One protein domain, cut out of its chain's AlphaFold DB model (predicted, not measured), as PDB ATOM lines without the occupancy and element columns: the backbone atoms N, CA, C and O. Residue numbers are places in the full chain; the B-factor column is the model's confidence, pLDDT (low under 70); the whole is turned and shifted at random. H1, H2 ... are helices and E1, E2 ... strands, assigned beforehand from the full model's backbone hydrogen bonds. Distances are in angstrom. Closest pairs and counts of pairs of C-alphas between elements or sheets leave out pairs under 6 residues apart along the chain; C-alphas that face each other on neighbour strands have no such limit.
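Overview. This is residues 43 to 125 of the 159 residues of an uncharacterized protein of Cystobacter fuscus DSM 2262 (UniProt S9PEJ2). A long, twisted sheet of three strands, E1, E2 and E3, is crossed on one face by the hairpin E4 and E5, a partial sandwich of two sheets with their strands at 73 degrees. The one helix, H1, packs on E1 of the long sheet and on E5 of the hairpin. The 83 printed residues have five named strands and one named helix, in the order E1 E2 E3 H1 E4 E5; both sheets are antiparallel and the class is mostly strand. The whole is only just compact, close to loose, with a radius of gyration of the C-alphas of 14.0 A, and elongated, spanning 47 by 30 by 21 A.

Along the chain. E1, residues 51 to 60, begins at C-alpha 51 (-7.583, -24.458, -40.243) and is 28.1 A long. E2, residues 66 to 75, is 29.3 A long, and E3, residues 81 to 87, 20.5 A. H1 holds residues 91 to 99 and E4 residues 104 to 110. E5, residues 117 to 124, ends at C-alpha 124 (-11.502, -37.326, -28.194).

Arrangement. E1, E2 and E3 form a meander, each strand the antiparallel neighbour of the one before. N 55 and O 71 are 2.8 A apart, and N 72 and O 84 2.9 A, within hydrogen-bond range. H1 is on this sheet at a height of 8.9 A, slantwise to the strands; every O i to N i+4 pair in it is within hydrogen-bond range. In the hairpin E4 and E5, N 107 and O 121 are 2.9 A apart. The closest C-alphas of E3 and E5, Cys 84 and Cys 117, are 4.9 A apart; E1 and E5 are apart.

Size, cuts and confidence. The C-alphas farthest apart, Pro 46 and Asp 63, are 47.2 A from each other. The printed part has no cut and no long link, and no printed residue is under 70 in pLDDT.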
ATOM      1  N   TYR A  43      -9.473 -22.647 -34.397       94.19
ATOM      2  CA  TYR A  43     -10.401 -21.533 -34.177       94.19
ATOM      3  C   TYR A  43      -9.971 -20.594 -33.042       94.19
ATOM      4  O   TYR A  43     -10.143 -19.383 -33.137       94.19
ATOM      5  N   ASN A  44      -9.428 -21.147 -31.958       92.38
ATOM      6  CA  ASN A  44      -8.945 -20.399 -30.799       92.38
ATOM      7  C   ASN A  44      -7.562 -19.773 -31.037       92.38
ATOM      8  O   ASN A  44      -7.020 -19.134 -30.133       92.38
ATOM      9  N   SER A  45      -6.952 -20.016 -32.198       90.44
ATOM     10  CA  SER A  45      -5.662 -19.437 -32.537       90.44
ATOM     11  C   SER A  45      -5.765 -17.910 -32.652       90.44
ATOM     12  O   SER A  45      -6.764 -17.404 -33.169       90.44
ATOM     13  N   PRO A  46      -4.742 -17.151 -32.216       89.44
ATOM     14  CA  PRO A  46      -4.663 -15.724 -32.522       89.44
ATOM     15  C   PRO A  46      -4.485 -15.445 -34.027       89.44
ATOM     16  O   PRO A  46      -4.707 -14.317 -34.466       89.44
ATOM     17  N   ASP A  47      -4.095 -16.447 -34.821       90.06
ATOM     18  CA  ASP A  47      -3.864 -16.304 -36.257       90.06
ATOM     19  C   ASP A  47      -5.144 -16.562 -37.061       90.06
ATOM     20  O   ASP A  47      -5.837 -17.558 -36.865       90.06
ATOM     21  N   SER A  48      -5.405 -15.733 -38.072       88.44
ATOM     22  CA  SER A  48      -6.568 -15.887 -38.967       88.44
ATOM     23  C   SER A  48      -6.404 -16.965 -40.050       88.44
ATOM     24  O   SER A  48      -7.261 -17.108 -40.921       88.44
ATOM     25  N   THR A  49      -5.291 -17.701 -40.044       94.62
ATOM     26  CA  THR A  49      -4.895 -18.604 -41.137       94.62
ATOM     27  C   THR A  49      -5.026 -20.082 -40.800       94.62
ATOM     28  O   THR A  49      -5.075 -20.905 -41.719       94.62
ATOM     29  N   GLN A  50      -5.057 -20.434 -39.514       97.25
ATOM     30  CA  GLN A  50      -5.054 -21.828 -39.096       97.25
ATOM     31  C   GLN A  50      -6.411 -22.481 -39.354       97.25
ATOM     32  O   GLN A  50      -7.458 -21.960 -38.981       97.25
ATOM     33  N   GLN A  51      -6.390 -23.652 -39.981       97.19
ATOM     34  CA  GLN A  51      -7.583 -24.458 -40.243       97.19
ATOM     35  C   GLN A  51      -7.195 -25.929 -40.306       97.19
ATOM     36  O   GLN A  51      -6.113 -26.266 -40.785       97.19
ATOM     37  N   ILE A  52      -8.069 -26.809 -39.835       98.12
ATOM     38  CA  ILE A  52      -7.915 -28.256 -39.967       98.12
ATOM     39  C   ILE A  52      -9.294 -28.908 -39.972       98.12
ATOM     40  O   ILE A  52     -10.179 -28.510 -39.214       98.12
ATOM     41  N   GLY A  53      -9.480 -29.911 -40.823       97.56
ATOM     42  CA  GLY A  53     -10.733 -30.645 -40.892       97.56
ATOM     43  C   GLY A  53     -10.701 -31.788 -41.893       97.56
ATOM     44  O   GLY A  53      -9.867 -31.826 -42.799       97.56
ATOM     45  N   CYS A  54     -11.658 -32.698 -41.745       97.94
ATOM     46  CA  CYS A  54     -11.934 -33.756 -42.706       97.94
ATOM     47  C   CYS A  54     -13.404 -33.699 -43.122       97.94
ATOM     48  O   CYS A  54     -14.265 -33.267 -42.357       97.94
ATOM     49  N   SER A  55     -13.680 -34.125 -44.347       97.50
ATOM     50  CA  SER A  55     -15.016 -34.154 -44.937       97.50
ATOM     51  C   SER A  55     -15.248 -35.493 -45.616       97.50
ATOM     52  O   SER A  55     -14.324 -36.052 -46.209       97.50
ATOM     53  N   ILE A  56     -16.475 -36.002 -45.522       98.12
ATOM     54  CA  ILE A  56     -16.946 -37.129 -46.328       98.12
ATOM     55  C   ILE A  56     -17.648 -36.529 -47.542       98.12
ATOM     56  O   ILE A  56     -18.589 -35.750 -47.400       98.12
ATOM     57  N   ILE A  57     -17.178 -36.882 -48.730       97.50
ATOM     58  CA  ILE A  57     -17.709 -36.422 -50.008       97.50
ATOM     59  C   ILE A  57     -18.362 -37.626 -50.681       97.50
ATOM     60  O   ILE A  57     -17.817 -38.726 -50.678       97.50
ATOM     61  N   SER A  58     -19.559 -37.447 -51.232       97.00
ATOM     62  CA  SER A  58     -20.277 -38.497 -51.961       97.00
ATOM     63  C   SER A  58     -20.746 -37.948 -53.299       97.00
ATOM     64  O   SER A  58     -21.592 -37.058 -53.343       97.00
ATOM     65  N   ASN A  59     -20.185 -38.475 -54.385       95.94
ATOM     66  CA  ASN A  59     -20.462 -38.037 -55.748       95.94
ATOM     67  C   ASN A  59     -21.151 -39.156 -56.530       95.94
ATOM     68  O   ASN A  59     -20.687 -40.298 -56.533       95.94
ATOM     69  N   ARG A  60     -22.242 -38.824 -57.226       97.06
ATOM     70  CA  ARG A  60     -22.925 -39.763 -58.118       97.06
ATOM     71  C   ARG A  60     -22.162 -39.875 -59.438       97.06
ATOM     72  O   ARG A  60     -21.886 -38.861 -60.072       97.06
ATOM     73  N   GLN A  61     -21.840 -41.096 -59.842       97.00
ATOM     74  CA  GLN A  61     -21.101 -41.403 -61.065       97.00
ATOM     75  C   GLN A  61     -22.043 -41.578 -62.274       97.00
ATOM     76  O   GLN A  61     -23.244 -41.815 -62.090       97.00
ATOM     77  N   PRO A  62     -21.534 -41.474 -63.522       97.06
ATOM     78  CA  PRO A  62     -22.343 -41.628 -64.736       97.06
ATOM     79  C   PRO A  62     -23.029 -42.994 -64.877       97.06
ATOM     80  O   PRO A  62     -24.104 -43.082 -65.463       97.06
ATOM     81  N   ASP A  63     -22.436 -44.046 -64.314       96.75
ATOM     82  CA  ASP A  63     -22.986 -45.408 -64.283       96.75
ATOM     83  C   ASP A  63     -24.099 -45.596 -63.229       96.75
ATOM     84  O   ASP A  63     -24.674 -46.676 -63.101       96.75
ATOM     85  N   GLY A  64     -24.422 -44.540 -62.476       96.44
ATOM     86  CA  GLY A  64     -25.419 -44.546 -61.413       96.44
ATOM     87  C   GLY A  64     -24.889 -44.976 -60.043       96.44
ATOM     88  O   GLY A  64     -25.653 -44.892 -59.079       96.44
ATOM     89  N   SER A  65     -23.620 -45.384 -59.933       96.12
ATOM     90  CA  SER A  65     -22.974 -45.711 -58.658       96.12
ATOM     91  C   SER A  65     -22.635 -44.454 -57.839       96.12
ATOM     92  O   SER A  65     -22.696 -43.323 -58.331       96.12
ATOM     93  N   TRP A  66     -22.303 -44.639 -56.560       95.25
ATOM     94  CA  TRP A  66     -21.816 -43.573 -55.682       95.25
ATOM     95  C   TRP A  66     -20.331 -43.776 -55.398       95.25
ATOM     96  O   TRP A  66     -19.939 -44.828 -54.900       95.25
ATOM     97  N   LEU A  67     -19.525 -42.749 -55.658       97.06
ATOM     98  CA  LEU A  67     -18.142 -42.675 -55.199       97.06
ATOM     99  C   LEU A  67     -18.113 -41.901 -53.886       97.06
ATOM    100  O   LEU A  67     -18.468 -40.720 -53.852       97.06
ATOM    101  N   VAL A  68     -17.673 -42.562 -52.821       97.69
ATOM    102  CA  VAL A  68     -17.457 -41.932 -51.519       97.69
ATOM    103  C   VAL A  68     -15.962 -41.702 -51.339       97.69
ATOM    104  O   VAL A  68     -15.168 -42.627 -51.523       97.69
ATOM    105  N   SER A  69     -15.571 -40.486 -50.971       97.81
ATOM    106  CA  SER A  69     -14.200 -40.163 -50.575       97.81
ATOM    107  C   SER A  69     -14.160 -39.440 -49.234       97.81
ATOM    108  O   SER A  69     -15.125 -38.802 -48.810       97.81
ATOM    109  N   ILE A  70     -13.038 -39.572 -48.532       98.25
ATOM    110  CA  ILE A  70     -12.695 -38.732 -47.387       98.25
ATOM    111  C   ILE A  70     -11.622 -37.760 -47.850       98.25
ATOM    112  O   ILE A  70     -10.600 -38.186 -48.379       98.25
ATOM    113  N   ARG A  71     -11.829 -36.469 -47.599       98.06
ATOM    114  CA  ARG A  71     -10.833 -35.428 -47.852       98.06
ATOM    115  C   ARG A  71     -10.488 -34.700 -46.566       98.06
ATOM    116  O   ARG A  71     -11.364 -34.078 -45.961       98.06
ATOM    117  N   CYS A  72      -9.214 -34.736 -46.192       98.25
ATOM    118  CA  CYS A  72      -8.663 -33.991 -45.066       98.25
ATOM    119  C   CYS A  72      -7.800 -32.833 -45.562       98.25
ATOM    120  O   CYS A  72      -7.129 -32.930 -46.590       98.25
ATOM    121  N   HIS A  73      -7.836 -31.718 -44.841       98.19
ATOM    122  CA  HIS A  73      -7.055 -30.529 -45.152       98.19
ATOM    123  C   HIS A  73      -6.590 -29.846 -43.871       98.19
ATOM    124  O   HIS A  73      -7.254 -29.912 -42.833       98.19
ATOM    125  N   ALA A  74      -5.452 -29.169 -43.960       98.38
ATOM    126  CA  ALA A  74      -4.892 -28.388 -42.879       98.38
ATOM    127  C   ALA A  74      -4.053 -27.222 -43.398       98.38
ATOM    128  O   ALA A  74      -3.438 -27.300 -44.464       98.38
ATOM    129  N   ARG A  75      -4.001 -26.149 -42.610       98.44
ATOM    130  CA  ARG A  75      -3.106 -25.008 -42.792       98.44
ATOM    131  C   ARG A  75      -2.591 -24.539 -41.439       98.44
ATOM    132  O   ARG A  75      -3.388 -24.367 -40.520       98.44
ATOM    133  N   ASN A  76      -1.283 -24.321 -41.326       97.81
ATOM    134  CA  ASN A  76      -0.666 -23.806 -40.101       97.81
ATOM    135  C   ASN A  76      -0.438 -22.284 -40.147       97.81
ATOM    136  O   ASN A  76      -0.651 -21.637 -41.175       97.81
ATOM    137  N   ALA A  77       0.018 -21.714 -39.025       96.62
ATOM    138  CA  ALA A  77       0.266 -20.277 -38.872       96.62
ATOM    139  C   ALA A  77       1.279 -19.726 -39.889       96.62
ATOM    140  O   ALA A  77       1.102 -18.633 -40.422       96.62
ATOM    141  N   ALA A  78       2.307 -20.520 -40.211       96.12
ATOM    142  CA  ALA A  78       3.332 -20.188 -41.199       96.12
ATOM    143  C   ALA A  78       2.832 -20.277 -42.657       96.12
ATOM    144  O   ALA A  78       3.569 -19.965 -43.588       96.12
ATOM    145  N   GLY A  79       1.578 -20.687 -42.871       95.94
ATOM    146  CA  GLY A  79       0.939 -20.730 -44.180       95.94
ATOM    147  C   GLY A  79       1.166 -22.017 -44.967       95.94
ATOM    148  O   GLY A  79       0.619 -22.122 -46.068       95.94
ATOM    149  N   TYR A  80       1.889 -22.999 -44.415       97.31
ATOM    150  CA  TYR A  80       1.997 -24.328 -45.015       97.31
ATOM    151  C   TYR A  80       0.627 -24.985 -45.071       97.31
ATOM    152  O   TYR A  80      -0.183 -24.827 -44.157       97.31
ATOM    153  N   GLN A  81       0.387 -25.724 -46.147       97.62
ATOM    154  CA  GLN A  81      -0.860 -26.432 -46.388       97.62
ATOM    155  C   GLN A  81      -0.558 -27.896 -46.657       97.62
ATOM    156  O   GLN A  81       0.421 -28.221 -47.327       97.62
ATOM    157  N   ALA A  82      -1.420 -28.760 -46.147       97.75
ATOM    158  CA  ALA A  82      -1.401 -30.178 -46.440       97.75
ATOM    159  C   ALA A  82      -2.837 -30.648 -46.645       97.75
ATOM    160  O   ALA A  82      -3.766 -30.197 -45.970       97.75
ATOM    161  N   SER A  83      -3.019 -31.554 -47.589       97.62
ATOM    162  CA  SER A  83      -4.296 -32.207 -47.824       97.62
ATOM    163  C   SER A  83      -4.055 -33.640 -48.228       97.62
ATOM    164  O   SER A  83      -3.056 -33.923 -48.886       97.62
ATOM    165  N   CYS A  84      -4.990 -34.510 -47.880       98.00
ATOM    166  CA  CYS A  84      -5.002 -35.861 -48.400       98.00
ATOM    167  C   CYS A  84      -6.418 -36.289 -48.773       98.00
ATOM    168  O   CYS A  84      -7.397 -35.781 -48.212       98.00
ATOM    169  N   GLU A  85      -6.521 -37.209 -49.725       97.88
ATOM    170  CA  GLU A  85      -7.782 -37.831 -50.114       97.88
ATOM    171  C   GLU A  85      -7.693 -39.357 -50.022       97.88
ATOM    172  O   GLU A  85      -6.631 -39.953 -50.201       97.88
ATOM    173  N   LEU A  86      -8.816 -39.990 -49.701       97.12
ATOM    174  CA  LEU A  86      -8.970 -41.436 -49.694       97.12
ATOM    175  C   LEU A  86     -10.277 -41.804 -50.386       97.12
ATOM    176  O   LEU A  86     -11.355 -41.417 -49.930       97.12
ATOM    177  N   TYR A  87     -10.184 -42.577 -51.461       96.31
ATOM    178  CA  TYR A  87     -11.336 -43.071 -52.210       96.31
ATOM    179  C   TYR A  87     -11.797 -44.428 -51.684       96.31
ATOM    180  O   TYR A  87     -10.981 -45.253 -51.281       96.31
ATOM    181  N   ASN A  88     -13.109 -44.667 -51.717       95.19
ATOM    182  CA  ASN A  88     -13.737 -45.907 -51.251       95.19
ATOM    183  C   ASN A  88     -13.270 -46.331 -49.841       95.19
ATOM    184  O   ASN A  88     -12.832 -47.469 -49.648       95.19
ATOM    185  N   PRO A  89     -13.332 -45.425 -48.846       96.38
ATOM    186  CA  PRO A  89     -12.861 -45.719 -47.501       96.38
ATOM    187  C   PRO A  89     -13.689 -46.845 -46.859       96.38
ATOM    188  O   PRO A  89     -14.905 -46.923 -47.068       96.38
ATOM    189  N   PRO A  90     -13.076 -47.697 -46.021       95.38
ATOM    190  CA  PRO A  90     -13.809 -48.731 -45.304       95.38
ATOM    191  C   PRO A  90     -14.777 -48.106 -44.285       95.38
ATOM    192  O   PRO A  90     -14.505 -47.050 -43.707       95.38
ATOM    193  N   ALA A  91     -15.897 -48.784 -44.014       96.19
ATOM    194  CA  ALA A  91     -16.963 -48.276 -43.142       96.19
ATOM    195  C   ALA A  91     -16.497 -47.784 -41.749       96.19
ATOM    196  O   ALA A  91     -16.982 -46.735 -41.320       96.19
ATOM    197  N   PRO A  92     -15.542 -48.439 -41.052       94.12
ATOM    198  CA  PRO A  92     -15.028 -47.927 -39.782       94.12
ATOM    199  C   PRO A  92     -14.404 -46.530 -39.892       94.12
ATOM    200  O   PRO A  92     -14.555 -45.717 -38.986       94.12
ATOM    201  N   LEU A  93     -13.748 -46.210 -41.010       93.56
ATOM    202  CA  LEU A  93     -13.117 -44.904 -41.188       93.56
ATOM    203  C   LEU A  93     -14.152 -43.803 -41.457       93.56
ATOM    204  O   LEU A  93     -14.014 -42.692 -40.949       93.56
ATOM    205  N   LEU A  94     -15.228 -44.127 -42.182       96.50
ATOM    206  CA  LEU A  94     -16.377 -43.228 -42.336       96.50
ATOM    207  C   LEU A  94     -17.016 -42.906 -40.981       96.50
ATOM    208  O   LEU A  94     -17.337 -41.749 -40.722       96.50
ATOM    209  N   GLN A  95     -17.147 -43.902 -40.098       95.19
ATOM    210  CA  GLN A  95     -17.665 -43.691 -38.744       95.19
ATOM    211  C   GLN A  95     -16.768 -42.750 -37.935       95.19
ATOM    212  O   GLN A  95     -17.282 -41.807 -37.338       95.19
ATOM    213  N   VAL A  96     -15.444 -42.947 -37.980       93.75
ATOM    214  CA  VAL A  96     -14.470 -42.066 -37.311       93.75
ATOM    215  C   VAL A  96     -14.638 -40.619 -37.770       93.75
ATOM    216  O   VAL A  96     -14.816 -39.738 -36.933       93.75
ATOM    217  N   VAL A  97     -14.653 -40.366 -39.083       96.31
ATOM    218  CA  VAL A  97     -14.800 -38.999 -39.611       96.31
ATOM    219  C   VAL A  97     -16.172 -38.412 -39.282       96.31
ATOM    220  O   VAL A  97     -16.266 -37.233 -38.957       96.31
ATOM    221  N   SER A  98     -17.238 -39.217 -39.303       96.31
ATOM    222  CA  SER A  98     -18.588 -38.756 -38.949       96.31
ATOM    223  C   SER A  98     -18.760 -38.418 -37.463       96.31
ATOM    224  O   SER A  98     -19.620 -37.615 -37.116       96.31
ATOM    225  N   ALA A  99     -17.948 -39.023 -36.592       94.88
ATOM    226  CA  ALA A  99     -17.965 -38.783 -35.152       94.88
ATOM    227  C   ALA A  99     -17.095 -37.584 -34.739       94.88
ATOM    228  O   ALA A  99     -17.143 -37.167 -33.580       94.88
ATOM    229  N   MET A 100     -16.303 -37.033 -35.664       95.25
ATOM    230  CA  MET A 100     -15.488 -35.855 -35.399       95.25
ATOM    231  C   MET A 100     -16.359 -34.641 -35.063       95.25
ATOM    232  O   MET A 100     -17.370 -34.358 -35.702       95.25
ATOM    233  N   ASN A 101     -15.908 -33.881 -34.076       94.38
ATOM    234  CA  ASN A 101     -16.502 -32.633 -33.613       94.38
ATOM    235  C   ASN A 101     -15.410 -31.560 -33.449       94.38
ATOM    236  O   ASN A 101     -14.253 -31.760 -33.823       94.38
ATOM    237  N   ASP A 102     -15.770 -30.399 -32.907       91.75
ATOM    238  CA  ASP A 102     -14.845 -29.280 -32.734       91.75
ATOM    239  C   ASP A 102     -13.695 -29.580 -31.758       91.75
ATOM    240  O   ASP A 102     -12.595 -29.057 -31.938       91.75
ATOM    241  N   THR A 103     -13.909 -30.463 -30.781       92.44
ATOM    242  CA  THR A 103     -12.896 -30.908 -29.811       92.44
ATOM    243  C   THR A 103     -12.159 -32.183 -30.220       92.44
ATOM    244  O   THR A 103     -11.401 -32.748 -29.435       92.44
ATOM    245  N   SER A 104     -12.337 -32.655 -31.451       95.38
ATOM    246  CA  SER A 104     -11.586 -33.809 -31.936       95.38
ATOM    247  C   SER A 104     -10.158 -33.405 -32.301       95.38
ATOM    248  O   SER A 104      -9.943 -32.465 -33.069       95.38
ATOM    249  N   LEU A 105      -9.172 -34.136 -31.780       95.81
ATOM    250  CA  LEU A 105      -7.800 -34.066 -32.267       95.81
ATOM    251  C   LEU A 105      -7.712 -34.895 -33.549       95.81
ATOM    252  O   LEU A 105      -7.914 -36.107 -33.530       95.81
ATOM    253  N   ILE A 106      -7.420 -34.230 -34.658       97.12
ATOM    254  CA  ILE A 106      -7.285 -34.820 -35.985       97.12
ATOM    255  C   ILE A 106      -5.798 -35.009 -36.254       97.12
ATOM    256  O   ILE A 106      -5.016 -34.071 -36.103       97.12
ATOM    257  N   SER A 107      -5.414 -36.204 -36.689       97.56
ATOM    258  CA  SER A 107      -4.073 -36.492 -37.188       97.56
ATOM    259  C   SER A 107      -4.174 -37.256 -38.497       97.56
ATOM    260  O   SER A 107      -4.899 -38.245 -38.582       97.56
ATOM    261  N   PHE A 108      -3.468 -36.804 -39.526       98.19
ATOM    262  CA  PHE A 108      -3.401 -37.527 -40.790       98.19
ATOM    263  C   PHE A 108      -2.001 -37.485 -41.384       98.19
ATOM    264  O   PHE A 108      -1.237 -36.539 -41.178       98.19
ATOM    265  N   ARG A 109      -1.673 -38.534 -42.131       98.38
ATOM    266  CA  ARG A 109      -0.468 -38.625 -42.949       98.38
ATOM    267  C   ARG A 109      -0.853 -38.678 -44.411       98.38
ATOM    268  O   ARG A 109      -1.900 -39.229 -44.754       98.38
ATOM    269  N   TRP A 110       0.006 -38.129 -45.255       98.00
ATOM    270  CA  TRP A 110      -0.192 -38.157 -46.696       98.00
ATOM    271  C   TRP A 110       1.045 -38.683 -47.407       98.00
ATOM    272  O   TRP A 110       2.167 -38.581 -46.906       98.00
ATOM    273  N   ASP A 111       0.836 -39.272 -48.573       97.50
ATOM    274  CA  ASP A 111       1.915 -39.494 -49.520       97.50
ATOM    275  C   ASP A 111       2.166 -38.194 -50.297       97.50
ATOM    276  O   ASP A 111       1.256 -37.639 -50.913       97.50
ATOM    277  N   ALA A 112       3.388 -37.661 -50.245       95.06
ATOM    278  CA  ALA A 112       3.709 -36.378 -50.877       95.06
ATOM    279  C   ALA A 112       3.699 -36.421 -52.415       95.06
ATOM    280  O   ALA A 112       3.654 -35.364 -53.042       95.06
ATOM    281  N   GLN A 113       3.766 -37.609 -53.023       96.12
ATOM    282  CA  GLN A 113       3.763 -37.788 -54.473       96.12
ATOM    283  C   GLN A 113       2.337 -37.924 -55.012       96.12
ATOM    284  O   GLN A 113       2.017 -37.318 -56.033       96.12
ATOM    285  N   THR A 114       1.480 -38.695 -54.336       96.81
ATOM    286  CA  THR A 114       0.106 -38.977 -54.793       96.81
ATOM    287  C   THR A 114      -0.949 -38.088 -54.139       96.81
ATOM    288  O   THR A 114      -2.021 -37.891 -54.708       96.81
ATOM    289  N   GLY A 115      -0.668 -37.540 -52.955       96.00
ATOM    290  CA  GLY A 115      -1.654 -36.840 -52.133       96.00
ATOM    291  C   GLY A 115      -2.661 -37.773 -51.451       96.00
ATOM    292  O   GLY A 115      -3.653 -37.298 -50.900       96.00
ATOM    293  N   GLU A 116      -2.444 -39.090 -51.470       97.50
ATOM    294  CA  GLU A 116      -3.338 -40.044 -50.808       97.50
ATOM    295  C   GLU A 116      -3.121 -40.070 -49.292       97.50
ATOM    296  O   GLU A 116      -2.001 -39.908 -48.797       97.50
ATOM    297  N   CYS A 117      -4.194 -40.290 -48.529       97.31
ATOM    298  CA  CYS A 117      -4.083 -40.471 -47.083       97.31
ATOM    299  C   CYS A 117      -3.450 -41.836 -46.765       97.31
ATOM    300  O   CYS A 117      -4.026 -42.877 -47.073       97.31
ATOM    301  N   THR A 118      -2.310 -41.840 -46.072       97.00
ATOM    302  CA  THR A 118      -1.638 -43.074 -45.615       97.00
ATOM    303  C   THR A 118      -1.981 -43.432 -44.170       97.00
ATOM    304  O   THR A 118      -1.837 -44.581 -43.760       97.00
ATOM    305  N   ALA A 119      -2.470 -42.461 -43.395       95.81
ATOM    306  CA  ALA A 119      -3.045 -42.670 -42.071       95.81
ATOM    307  C   ALA A 119      -4.054 -41.562 -41.752       95.81
ATOM    308  O   ALA A 119      -3.849 -40.410 -42.134       95.81
ATOM    309  N   LEU A 120      -5.113 -41.899 -41.019       96.50
ATOM    310  CA  LEU A 120      -6.081 -40.944 -40.488       96.50
ATOM    311  C   LEU A 120      -6.546 -41.411 -39.110       96.50
ATOM    312  O   LEU A 120      -6.998 -42.542 -38.943       96.50
ATOM    313  N   HIS A 121      -6.451 -40.514 -38.138       95.25
ATOM    314  CA  HIS A 121      -6.854 -40.730 -36.763       95.25
ATOM    315  C   HIS A 121      -7.666 -39.536 -36.263       95.25
ATOM    316  O   HIS A 121      -7.336 -38.382 -36.550       95.25
ATOM    317  N   ALA A 122      -8.698 -39.821 -35.475       94.50
ATOM    318  CA  ALA A 122      -9.411 -38.824 -34.696       94.50
ATOM    319  C   ALA A 122      -9.508 -39.303 -33.247       94.50
ATOM    320  O   ALA A 122      -9.879 -40.451 -32.995       94.50
ATOM    321  N   TYR A 123      -9.170 -38.425 -32.307       90.81
ATOM    322  CA  TYR A 123      -9.192 -38.710 -30.877       90.81
ATOM    323  C   TYR A 123     -10.075 -37.699 -30.156       90.81
ATOM    324  O   TYR A 123     -10.052 -36.509 -30.470       90.81
ATOM    325  N   GLY A 124     -10.833 -38.174 -29.172       89.12
ATOM    326  CA  GLY A 124     -11.502 -37.326 -28.194       89.12
ATOM    327  C   GLY A 124     -10.788 -37.453 -26.856       89.12
ATOM    328  O   GLY A 124     -10.752 -38.541 -26.287       89.12
ATOM    329  N   GLU A 125     -10.242 -36.353 -26.350       84.94
ATOM    330  CA  GLU A 125      -9.592 -36.308 -25.040       84.94
ATOM    331  C   GLU A 125     -10.267 -35.275 -24.138       84.94
ATOM    332  O   GLU A 125     -10.681 -34.205 -24.586       84.94
TER     333      GLU A 125